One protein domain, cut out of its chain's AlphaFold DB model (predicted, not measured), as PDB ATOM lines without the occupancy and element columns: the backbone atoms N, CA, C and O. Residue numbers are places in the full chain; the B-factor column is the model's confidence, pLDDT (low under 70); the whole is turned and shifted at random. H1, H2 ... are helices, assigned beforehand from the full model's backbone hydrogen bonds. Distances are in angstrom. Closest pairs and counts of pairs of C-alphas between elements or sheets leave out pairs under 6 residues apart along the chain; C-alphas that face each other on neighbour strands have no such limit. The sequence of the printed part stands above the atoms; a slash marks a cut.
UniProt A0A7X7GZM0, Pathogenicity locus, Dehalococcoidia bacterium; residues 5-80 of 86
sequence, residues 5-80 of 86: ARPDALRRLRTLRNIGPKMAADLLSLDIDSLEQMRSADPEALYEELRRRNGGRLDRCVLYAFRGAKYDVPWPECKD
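What this domain is: This is residues 5 to 80 of the 86 residues of the protein "Pathogenicity locus" of Dehalococcoidia bacterium (UniProt A0A7X7GZM0). The longest helix, H5, and H4 make an open helical hairpin, with H3 across the last part of H5 and H2 crossing close to both hairpin helices. H1 packs on H2 and lies farthest out of the five, while residues 72 to 80 after H5 have no named element. The printed part has 76 residues with five named helices, in the order H1 to H5, and no named strand; the class is all helix. It is compact, with a radius of gyration of the C-alphas of 11.3 A and spans of 30 by 28 by 20 A.

Where its parts are: H5, residues 60 to 71, is 16.7 A long and ends at C-alpha 71 (72.528, -4.203, -21.446). H4, residues 43 to 53, is 15.2 A long and begins at C-alpha 43 (81.695, -6.820, -18.849). H3 holds residues 35 to 40, H2 residues 21 to 29, and H1 residues 5 to 13, from C-alpha 5 (72.893, -13.372, 2.046).

How they stand to each other: H5 and H4, a hairpin, touch at a steep tilt of 40 degrees, opposite ways; their closest C-alphas, Pro 43 and Phe 66, are 5.2 A apart. H3 touches H5 at residues 69 to 71 alone, about perpendicular at 81 degrees, with the C-alphas of Arg 39 and Lys 70 closest at 4.6 A. H2 is close but not clearly touching H5, closest C-alphas Met 23 and Val 62 at 7.8 A, and likewise H4, Asp 26 and Leu 50 at 7.5 A. H1 touches H2 at a steep tilt of 59 degrees, opposite ways, closest C-alphas Leu 10 and Ala 24 at 5.5 A. H1 is apart from H4 and H5. In H1, H2, H3, H4 and H5 every O i to N i+4 pair is within hydrogen-bond range.

The domain as a whole: The C-alphas farthest apart, Ala 5 and Asp 80, are 33.0 A apart. The printed part has no cut, and no link is long. Mean pLDDT of the printed part is 92.8; residue 5 alone is under 70.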
ATOM      1  N   ALA A   5      72.801 -14.438   3.046       69.19
ATOM      2  CA  ALA A   5      72.893 -13.372   2.046       69.19
ATOM      3  C   ALA A   5      73.359 -13.893   0.677       69.19
ATOM      4  O   ALA A   5      72.895 -13.428  -0.363       69.19
ATOM      5  N   ARG A   6      74.228 -14.913   0.667       79.69
ATOM      6  CA  ARG A   6      74.785 -15.505  -0.559       79.69
ATOM      7  C   ARG A   6      73.736 -16.266  -1.397       79.69
ATOM      8  O   ARG A   6      73.677 -16.023  -2.601       79.69
ATOM      9  N   PRO A   7      72.876 -17.135  -0.829       86.81
ATOM     10  CA  PRO A   7      71.750 -17.741  -1.540       86.81
ATOM     11  C   PRO A   7      70.785 -16.721  -2.139       86.81
ATOM     12  O   PRO A   7      70.275 -16.929  -3.242       86.81
ATOM     13  N   ASP A   8      70.534 -15.620  -1.435       91.81
ATOM     14  CA  ASP A   8      69.616 -14.597  -1.922       91.81
ATOM     15  C   ASP A   8      70.248 -13.746  -3.025       91.81
ATOM     16  O   ASP A   8      69.579 -13.445  -4.012       91.81
ATOM     17  N   ALA A   9      71.540 -13.433  -2.924       91.69
ATOM     18  CA  ALA A   9      72.299 -12.819  -4.009       91.69
ATOM     19  C   ALA A   9      72.341 -13.725  -5.253       91.69
ATOM     20  O   ALA A   9      72.000 -13.278  -6.345       91.69
ATOM     21  N   LEU A  10      72.616 -15.029  -5.090       94.00
ATOM     22  CA  LEU A  10      72.536 -16.014  -6.179       94.00
ATOM     23  C   LEU A  10      71.165 -15.998  -6.861       94.00
ATOM     24  O   LEU A  10      71.081 -16.021  -8.088       94.00
ATOM     25  N   ARG A  11      70.077 -15.974  -6.081       94.19
ATOM     26  CA  ARG A  11      68.710 -15.903  -6.618       94.19
ATOM     27  C   ARG A  11      68.452 -14.598  -7.365       94.19
ATOM     28  O   ARG A  11      67.866 -14.652  -8.441       94.19
ATOM     29  N   ARG A  12      68.898 -13.459  -6.831       95.25
ATOM     30  CA  ARG A  12      68.747 -12.146  -7.476       95.25
ATOM     31  C   ARG A  12      69.534 -12.065  -8.775       95.25
ATOM     32  O   ARG A  12      68.955 -11.732  -9.793       95.25
ATOM     33  N   LEU A  13      70.812 -12.432  -8.785       96.00
ATOM     34  CA  LEU A  13      71.648 -12.367  -9.990       96.00
ATOM     35  C   LEU A  13      71.104 -13.236 -11.129       96.00
ATOM     36  O   LEU A  13      71.223 -12.869 -12.291       96.00
ATOM     37  N   ARG A  14      70.440 -14.352 -10.809       95.88
ATOM     38  CA  ARG A  14      69.779 -15.223 -11.794       95.88
ATOM     39  C   ARG A  14      68.561 -14.599 -12.484       95.88
ATOM     40  O   ARG A  14      68.053 -15.199 -13.425       95.88
ATOM     41  N   THR A  15      68.063 -13.447 -12.028       95.06
ATOM     42  CA  THR A  15      67.013 -12.711 -12.754       95.06
ATOM     43  C   THR A  15      67.577 -11.918 -13.930       95.06
ATOM     44  O   THR A  15      66.817 -11.501 -14.802       95.06
ATOM     45  N   LEU A  16      68.900 -11.728 -13.982       94.06
ATOM     46  CA  LEU A  16      69.566 -11.097 -15.110       94.06
ATOM     47  C   LEU A  16      69.529 -12.002 -16.335       94.06
ATOM     48  O   LEU A  16      69.678 -13.227 -16.266       94.06
ATOM     49  N   ARG A  17      69.399 -11.363 -17.491       92.69
ATOM     50  CA  ARG A  17      69.421 -12.047 -18.774       92.69
ATOM     51  C   ARG A  17      70.740 -12.793 -18.967       92.69
ATOM     52  O   ARG A  17      71.810 -12.263 -18.693       92.69
ATOM     53  N   ASN A  18      70.650 -14.022 -19.471       92.69
ATOM     54  CA  ASN A  18      71.786 -14.917 -19.727       92.69
ATOM     55  C   ASN A  18      72.577 -15.355 -18.471       92.69
ATOM     56  O   ASN A  18      73.609 -16.013 -18.609       92.69
ATOM     57  N   ILE A  19      72.102 -15.061 -17.253       95.56
ATOM     58  CA  ILE A  19      72.770 -15.455 -16.006       95.56
ATOM     59  C   ILE A  19      72.097 -16.690 -15.398       95.56
ATOM     60  O   ILE A  19      71.081 -16.627 -14.710       95.56
ATOM     61  N   GLY A  20      72.706 -17.851 -15.641       94.06
ATOM     62  CA  GLY A  20      72.364 -19.103 -14.963       94.06
ATOM     63  C   GLY A  20      73.047 -19.259 -13.592       94.06
ATOM     64  O   GLY A  20      73.847 -18.412 -13.195       94.06
ATOM     65  N   PRO A  21      72.805 -20.373 -12.873       95.00
ATOM     66  CA  PRO A  21      73.396 -20.627 -11.554       95.00
ATOM     67  C   PRO A  21      74.928 -20.546 -11.526       95.00
ATOM     68  O   PRO A  21      75.489 -19.976 -10.596       95.00
ATOM     69  N   LYS A  22      75.597 -21.077 -12.561       94.62
ATOM     70  CA  LYS A  22      77.060 -21.017 -12.691       94.62
ATOM     71  C   LYS A  22      77.549 -19.574 -12.831       94.62
ATOM     72  O   LYS A  22      78.393 -19.150 -12.059       94.62
ATOM     73  N   MET A  23      76.947 -18.812 -13.744       95.62
ATOM     74  CA  MET A  23      77.302 -17.410 -13.975       95.62
ATOM     75  C   MET A  23      77.037 -16.538 -12.741       95.62
ATOM     76  O   MET A  23      77.822 -15.649 -12.445       95.62
ATOM     77  N   ALA A  24      75.965 -16.803 -11.990       96.56
ATOM     78  CA  ALA A  24      75.693 -16.102 -10.735       96.56
ATOM     79  C   ALA A  24      76.761 -16.393  -9.666       96.56
ATOM     80  O   ALA A  24      77.148 -15.492  -8.928       96.56
ATOM     81  N   ALA A  25      77.257 -17.630  -9.592       95.44
ATOM     82  CA  ALA A  25      78.374 -17.976  -8.716       95.44
ATOM     83  C   ALA A  25      79.684 -17.317  -9.178       95.44
ATOM     84  O   ALA A  25      80.433 -16.817  -8.341       95.44
ATOM     85  N   ASP A  26      79.928 -17.261 -10.490       95.88
ATOM     86  CA  ASP A  26      81.084 -16.568 -11.058       95.88
ATOM     87  C   ASP A  26      81.031 -15.061 -10.734       95.88
ATOM     88  O   ASP A  26      82.022 -14.511 -10.261       95.88
ATOM     89  N   LEU A  27      79.871 -14.406 -10.872       96.31
ATOM     90  CA  LEU A  27      79.666 -13.003 -10.482       96.31
ATOM     91  C   LEU A  27      79.927 -12.765  -8.993       96.31
ATOM     92  O   LEU A  27      80.671 -11.853  -8.646       96.31
ATOM     93  N   LEU A  28      79.408 -13.629  -8.119       95.25
ATOM     94  CA  LEU A  28      79.699 -13.539  -6.687       95.25
ATOM     95  C   LEU A  28      81.175 -13.731  -6.375       95.25
ATOM     96  O   LEU A  28      81.687 -13.105  -5.454       95.25
ATOM     97  N   SER A  29      81.862 -14.596  -7.125       94.56
ATOM     98  CA  SER A  29      83.303 -14.751  -6.970       94.56
ATOM     99  C   SER A  29      84.028 -13.451  -7.315       94.56
ATOM    100  O   SER A  29      85.015 -13.144  -6.665       94.56
ATOM    101  N   LEU A  30      83.514 -12.667  -8.268       95.75
ATOM    102  CA  LEU A  30      84.026 -11.358  -8.692       95.75
ATOM    103  C   LEU A  30      83.520 -10.196  -7.817       95.75
ATOM    104  O   LEU A  30      83.578  -9.049  -8.251       95.75
ATOM    105  N   ASP A  31      83.002 -10.487  -6.620       94.81
ATOM    106  CA  ASP A  31      82.468  -9.500  -5.674       94.81
ATOM    107  C   ASP A  31      81.237  -8.724  -6.197       94.81
ATOM    108  O   ASP A  31      80.924  -7.628  -5.732       94.81
ATOM    109  N   ILE A  32      80.498  -9.317  -7.147       96.00
ATOM    110  CA  ILE A  32      79.214  -8.816  -7.651       96.00
ATOM    111  C   ILE A  32      78.081  -9.605  -6.991       96.00
ATOM    112  O   ILE A  32      77.839 -10.762  -7.336       96.00
ATOM    113  N   ASP A  33      77.355  -8.979  -6.064       95.00
ATOM    114  CA  ASP A  33      76.248  -9.598  -5.321       95.00
ATOM    115  C   ASP A  33      74.869  -8.972  -5.599       95.00
ATOM    116  O   ASP A  33      73.837  -9.484  -5.148       95.00
ATOM    117  N   SER A  34      74.831  -7.910  -6.408       94.62
ATOM    118  CA  SER A  34      73.617  -7.155  -6.713       94.62
ATOM    119  C   SER A  34      73.458  -6.832  -8.203       94.62
ATOM    120  O   SER A  34      74.408  -6.804  -8.987       94.62
ATOM    121  N   LEU A  35      72.209  -6.561  -8.603       94.94
ATOM    122  CA  LEU A  35      71.866  -6.171  -9.977       94.94
ATOM    123  C   LEU A  35      72.509  -4.834 -10.370       94.94
ATOM    124  O   LEU A  35      72.897  -4.647 -11.519       94.94
ATOM    125  N   GLU A  36      72.601  -3.908  -9.416       95.12
ATOM    126  CA  GLU A  36      73.173  -2.579  -9.623       95.12
ATOM    127  C   GLU A  36      74.679  -2.656  -9.877       95.12
ATOM    128  O   GLU A  36      75.149  -2.095 -10.864       95.12
ATOM    129  N   GLN A  37      75.411  -3.427  -9.064       95.94
ATOM    130  CA  GLN A  37      76.835  -3.685  -9.293       95.94
ATOM    131  C   GLN A  37      77.080  -4.333 -10.656       95.94
ATOM    132  O   GLN A  37      77.990  -3.928 -11.372       95.94
ATOM    133  N   MET A  38      76.249  -5.301 -11.056       95.38
ATOM    134  CA  MET A  38      76.408  -5.927 -12.367       95.38
ATOM    135  C   MET A  38      76.179  -4.939 -13.524       95.38
ATOM    136  O   MET A  38      76.861  -5.003 -14.544       95.38
ATOM    137  N   ARG A  39      75.227  -4.008 -13.381       92.75
ATOM    138  CA  ARG A  39      74.930  -2.992 -14.407       92.75
ATOM    139  C   ARG A  39      75.984  -1.885 -14.479       92.75
ATOM    140  O   ARG A  39      76.211  -1.349 -15.564       92.75
ATOM    141  N   SER A  40      76.616  -1.541 -13.359       95.00
ATOM    142  CA  SER A  40      77.683  -0.535 -13.309       95.00
ATOM    143  C   SER A  40      79.055  -1.094 -13.698       95.00
ATOM    144  O   SER A  40      79.887  -0.348 -14.212       95.00
ATOM    145  N   ALA A  41      79.279  -2.400 -13.527       95.31
ATOM    146  CA  ALA A  41      80.522  -3.070 -13.893       95.31
ATOM    147  C   ALA A  41      80.783  -3.087 -15.408       95.31
ATOM    148  O   ALA A  41      79.869  -3.008 -16.230       95.31
ATOM    149  N   ASP A  42      82.053  -3.213 -15.790       95.94
ATOM    150  CA  ASP A  42      82.486  -3.386 -17.177       95.94
ATOM    151  C   ASP A  42      82.552  -4.888 -17.545       95.94
ATOM    152  O   ASP A  42      83.352  -5.612 -16.941       95.94
ATOM    153  N   PRO A  43      81.724  -5.399 -18.485       95.00
ATOM    154  CA  PRO A  43      81.695  -6.820 -18.849       95.00
ATOM    155  C   PRO A  43      83.051  -7.364 -19.303       95.00
ATOM    156  O   PRO A  43      83.388  -8.513 -19.013       95.00
ATOM    157  N   GLU A  44      83.825  -6.541 -20.004       95.31
ATOM    158  CA  GLU A  44      85.163  -6.847 -20.489       95.31
ATOM    159  C   GLU A  44      86.128  -7.033 -19.315       95.31
ATOM    160  O   GLU A  44      86.797  -8.064 -19.231       95.31
ATOM    161  N   ALA A  45      86.138  -6.096 -18.362       97.06
ATOM    162  CA  ALA A  45      86.941  -6.213 -17.149       97.06
ATOM    163  C   ALA A  45      86.552  -7.439 -16.302       97.06
ATOM    164  O   ALA A  45      87.432  -8.168 -15.839       97.06
ATOM    165  N   LEU A  46      85.250  -7.715 -16.141       97.06
ATOM    166  CA  LEU A  46      84.765  -8.899 -15.420       97.06
ATOM    167  C   LEU A  46      85.224 -10.201 -16.086       97.06
ATOM    168  O   LEU A  46      85.654 -11.133 -15.407       97.06
ATOM    169  N   TYR A  47      85.147 -10.271 -17.417       97.25
ATOM    170  CA  TYR A  47      85.612 -11.427 -18.175       97.25
ATOM    171  C   TYR A  47      87.122 -11.635 -18.026       97.25
ATOM    172  O   TYR A  47      87.557 -12.759 -17.778       97.25
ATOM    173  N   GLU A  48      87.922 -10.574 -18.148       97.62
ATOM    174  CA  GLU A  48      89.379 -10.655 -18.013       97.62
ATOM    175  C   GLU A  48      89.802 -11.097 -16.609       97.62
ATOM    176  O   GLU A  48      90.676 -11.958 -16.463       97.62
ATOM    177  N   GLU A  49      89.149 -10.568 -15.574       97.44
ATOM    178  CA  GLU A  49      89.425 -10.959 -14.195       97.44
ATOM    179  C   GLU A  49      89.004 -12.408 -13.924       97.44
ATOM    180  O   GLU A  49      89.778 -13.183 -13.360       97.44
ATOM    181  N   LEU A  50      87.835 -12.837 -14.407       97.06
ATOM    182  CA  LEU A  50      87.416 -14.233 -14.289       97.06
ATOM    183  C   LEU A  50      88.346 -15.174 -15.064       97.06
ATOM    184  O   LEU A  50      88.684 -16.255 -14.578       97.06
ATOM    185  N   ARG A  51      88.814 -14.765 -16.251       96.88
ATOM    186  CA  ARG A  51      89.792 -15.528 -17.036       96.88
ATOM    187  C   ARG A  51      91.089 -15.692 -16.254       96.88
ATOM    188  O   ARG A  51      91.622 -16.799 -16.207       96.88
ATOM    189  N   ARG A  52      91.588 -14.623 -15.628       96.81
ATOM    190  CA  ARG A  52      92.778 -14.664 -14.763       96.81
ATOM    191  C   ARG A  52      92.597 -15.634 -13.595       96.81
ATOM    192  O   ARG A  52      93.474 -16.465 -13.375       96.81
ATOM    193  N   ARG A  53      91.453 -15.583 -12.904       95.31
ATOM    194  CA  ARG A  53      91.136 -16.487 -11.780       95.31
ATOM    195  C   ARG A  53      91.021 -17.956 -12.206       95.31
ATOM    196  O   ARG A  53      91.415 -18.836 -11.452       95.31
ATOM    197  N   ASN A  54      90.580 -18.217 -13.437       93.31
ATOM    198  CA  ASN A  54      90.453 -19.561 -14.016       93.31
ATOM    199  C   ASN A  54      91.728 -20.069 -14.724       93.31
ATOM    200  O   ASN A  54      91.661 -20.964 -15.566       93.31
ATOM    201  N   GLY A  55      92.903 -19.503 -14.427       94.38
ATOM    202  CA  GLY A  55      94.174 -19.971 -14.994       94.38
ATOM    203  C   GLY A  55      94.399 -19.572 -16.456       94.38
ATOM    204  O   GLY A  55      95.150 -20.225 -17.177       94.38
ATOM    205  N   GLY A  56      93.742 -18.507 -16.921       92.62
ATOM    206  CA  GLY A  56      93.981 -17.907 -18.233       92.62
ATOM    207  C   GLY A  56      93.105 -18.438 -19.372       92.62
ATOM    208  O   GLY A  56      93.167 -17.889 -20.470       92.62
ATOM    209  N   ARG A  57      92.260 -19.451 -19.139       92.44
ATOM    210  CA  ARG A  57      91.342 -20.007 -20.151       92.44
ATOM    211  C   ARG A  57      89.889 -19.750 -19.763       92.44
ATOM    212  O   ARG A  57      89.456 -20.148 -18.688       92.44
ATOM    213  N   LEU A  58      89.135 -19.103 -20.650       94.12
ATOM    214  CA  LEU A  58      87.710 -18.842 -20.456       94.12
ATOM    215  C   LEU A  58      87.015 -18.643 -21.803       94.12
ATOM    216  O   LEU A  58      87.480 -17.863 -22.633       94.12
ATOM    217  N   ASP A  59      85.890 -19.316 -22.020       94.00
ATOM    218  CA  ASP A  59      85.140 -19.188 -23.267       94.00
ATOM    219  C   ASP A  59      84.496 -17.806 -23.413       94.00
ATOM    220  O   ASP A  59      83.923 -17.253 -22.475       94.00
ATOM    221  N   ARG A  60      84.518 -17.257 -24.634       91.19
ATOM    222  CA  ARG A  60      83.934 -15.935 -24.936       91.19
ATOM    223  C   ARG A  60      82.418 -15.861 -24.724       91.19
ATOM    224  O   ARG A  60      81.888 -14.761 -24.613       91.19
ATOM    225  N   CYS A  61      81.713 -16.991 -24.642       92.00
ATOM    226  CA  CYS A  61      80.285 -17.000 -24.311       92.00
ATOM    227  C   CYS A  61      79.996 -16.392 -22.927       92.00
ATOM    228  O   CYS A  61      78.930 -15.815 -22.732       92.00
ATOM    229  N   VAL A  62      80.968 -16.439 -22.010       94.62
ATOM    230  CA  VAL A  62      80.887 -15.812 -20.687       94.62
ATOM    231  C   VAL A  62      80.841 -14.287 -20.809       94.62
ATOM    232  O   VAL A  62      79.986 -13.649 -20.201       94.62
ATOM    233  N   LEU A  63      81.682 -13.701 -21.672       95.12
ATOM    234  CA  LEU A  63      81.644 -12.265 -21.972       95.12
ATOM    235  C   LEU A  63      80.277 -11.851 -22.534       95.12
ATOM    236  O   LEU A  63      79.719 -10.834 -22.132       95.12
ATOM    237  N   TYR A  64      79.703 -12.651 -23.434       94.12
ATOM    238  CA  TYR A  64      78.390 -12.360 -24.020       94.12
ATOM    239  C   TYR A  64      77.266 -12.432 -22.982       94.12
ATOM    240  O   TYR A  64      76.353 -11.606 -23.002       94.12
ATOM    241  N   ALA A  65      77.352 -13.366 -22.035       94.06
ATOM    242  CA  ALA A  65      76.428 -13.423 -20.912       94.06
ATOM    243  C   ALA A  65      76.530 -12.163 -20.034       94.06
ATOM    244  O   ALA A  65      75.500 -11.570 -19.722       94.06
ATOM    245  N   PHE A  66      77.743 -11.690 -19.719       95.25
ATOM    246  CA  PHE A  66      77.940 -10.439 -18.974       95.25
ATOM    247  C   PHE A  66      77.421  -9.208 -19.726       95.25
ATOM    248  O   PHE A  66      76.726  -8.381 -19.136       95.25
ATOM    249  N   ARG A  67      77.675  -9.107 -21.036       94.69
ATOM    250  CA  ARG A  67      77.121  -8.041 -21.887       94.69
ATOM    251  C   ARG A  67      75.594  -8.071 -21.895       94.69
ATOM    252  O   ARG A  67      74.960  -7.043 -21.683       94.69
ATOM    253  N   GLY A  68      74.997  -9.245 -22.086       93.44
ATOM    254  CA  GLY A  68      73.545  -9.394 -22.073       93.44
ATOM    255  C   GLY A  68      72.921  -9.066 -20.717       93.44
ATOM    256  O   GLY A  68      71.869  -8.440 -20.674       93.44
ATOM    257  N   ALA A  69      73.593  -9.407 -19.616       94.38
ATOM    258  CA  ALA A  69      73.158  -9.053 -18.269       94.38
ATOM    259  C   ALA A  69      73.218  -7.541 -18.002       94.38
ATOM    260  O   ALA A  69      72.305  -6.993 -17.385       94.38
ATOM    261  N   LYS A  70      74.265  -6.860 -18.487       94.62
ATOM    262  CA  LYS A  70      74.426  -5.406 -18.343       94.62
ATOM    263  C   LYS A  70      73.424  -4.621 -19.188       94.62
ATOM    264  O   LYS A  70      72.782  -3.710 -18.675       94.62
ATOM    265  N   TYR A  71      73.305  -4.971 -20.466       91.88
ATOM    266  CA  TYR A  71      72.528  -4.203 -21.446       91.88
ATOM    267  C   TYR A  71      71.091  -4.716 -21.638       91.88
ATOM    268  O   TYR A  71      70.350  -4.146 -22.428       91.88
ATOM    269  N   ASP A  72      70.694  -5.775 -20.925       90.94
ATOM    270  CA  ASP A  72      69.410  -6.479 -21.085       90.94
ATOM    271  C   ASP A  72      69.153  -6.983 -22.520       90.94
ATOM    272  O   ASP A  72      68.042  -6.952 -23.048       90.94
ATOM    273  N   VAL A  73      70.207  -7.494 -23.158       89.69
ATOM    274  CA  VAL A  73      70.192  -7.950 -24.555       89.69
ATOM    275  C   VAL A  73      70.254  -9.489 -24.631       89.69
ATOM    276  O   VAL A  73      71.128 -10.097 -23.994       89.69
ATOM    277  N   PRO A  74      69.338 -10.168 -25.355       86.62
ATOM    278  CA  PRO A  74      69.372 -11.621 -25.500       86.62
ATOM    279  C   PRO A  74      70.529 -12.115 -26.360       86.62
ATOM    280  O   PRO A  74      71.258 -11.369 -27.009       86.62
ATOM    281  N   TRP A  75      70.723 -13.427 -26.322       80.31
ATOM    282  CA  TRP A  75      71.464 -14.097 -27.375       80.31
ATOM    283  C   TRP A  75      70.597 -14.164 -28.646       80.31
ATOM    284  O   TRP A  75      69.438 -14.563 -28.525       80.31
ATOM    285  N   PRO A  76      71.140 -13.886 -29.850       86.38
ATOM    286  CA  PRO A  76      72.551 -13.656 -30.173       86.38
ATOM    287  C   PRO A  76      72.999 -12.188 -30.183       86.38
ATOM    288  O   PRO A  76      74.181 -11.945 -30.439       86.38
ATOM    289  N   GLU A  77      72.114 -11.225 -29.918       82.94
ATOM    290  CA  GLU A  77      72.436  -9.796 -30.033       82.94
ATOM    291  C   GLU A  77      73.531  -9.355 -29.040       82.94
ATOM    292  O   GLU A  77      74.329  -8.466 -29.327       82.94
ATOM    293  N   CYS A  78      73.670 -10.037 -27.900       80.75
ATOM    294  CA  CYS A  78      74.688  -9.732 -26.893       80.75
ATOM    295  C   CYS A  78      76.136 -10.083 -27.298       80.75
ATOM    296  O   CYS A  78      77.070  -9.762 -26.555       80.75
ATOM    297  N   LYS A  79      76.354 -10.723 -28.461       79.62
ATOM    298  CA  LYS A  79      77.705 -10.960 -29.011       79.62
ATOM    299  C   LYS A  79      78.463  -9.656 -29.205       79.62
ATOM    300  O   LYS A  79      79.658  -9.604 -28.923       79.62
ATOM    301  N   ASP A  80      77.762  -8.637 -29.682       75.12
ATOM    302  CA  ASP A  80      78.286  -7.302 -29.912       75.12
ATOM    303  C   ASP A  80      77.123  -6.297 -29.890       75.12
ATOM    304  O   ASP A  80      76.580  -5.968 -30.942       75.12
TER     305      ASP A  80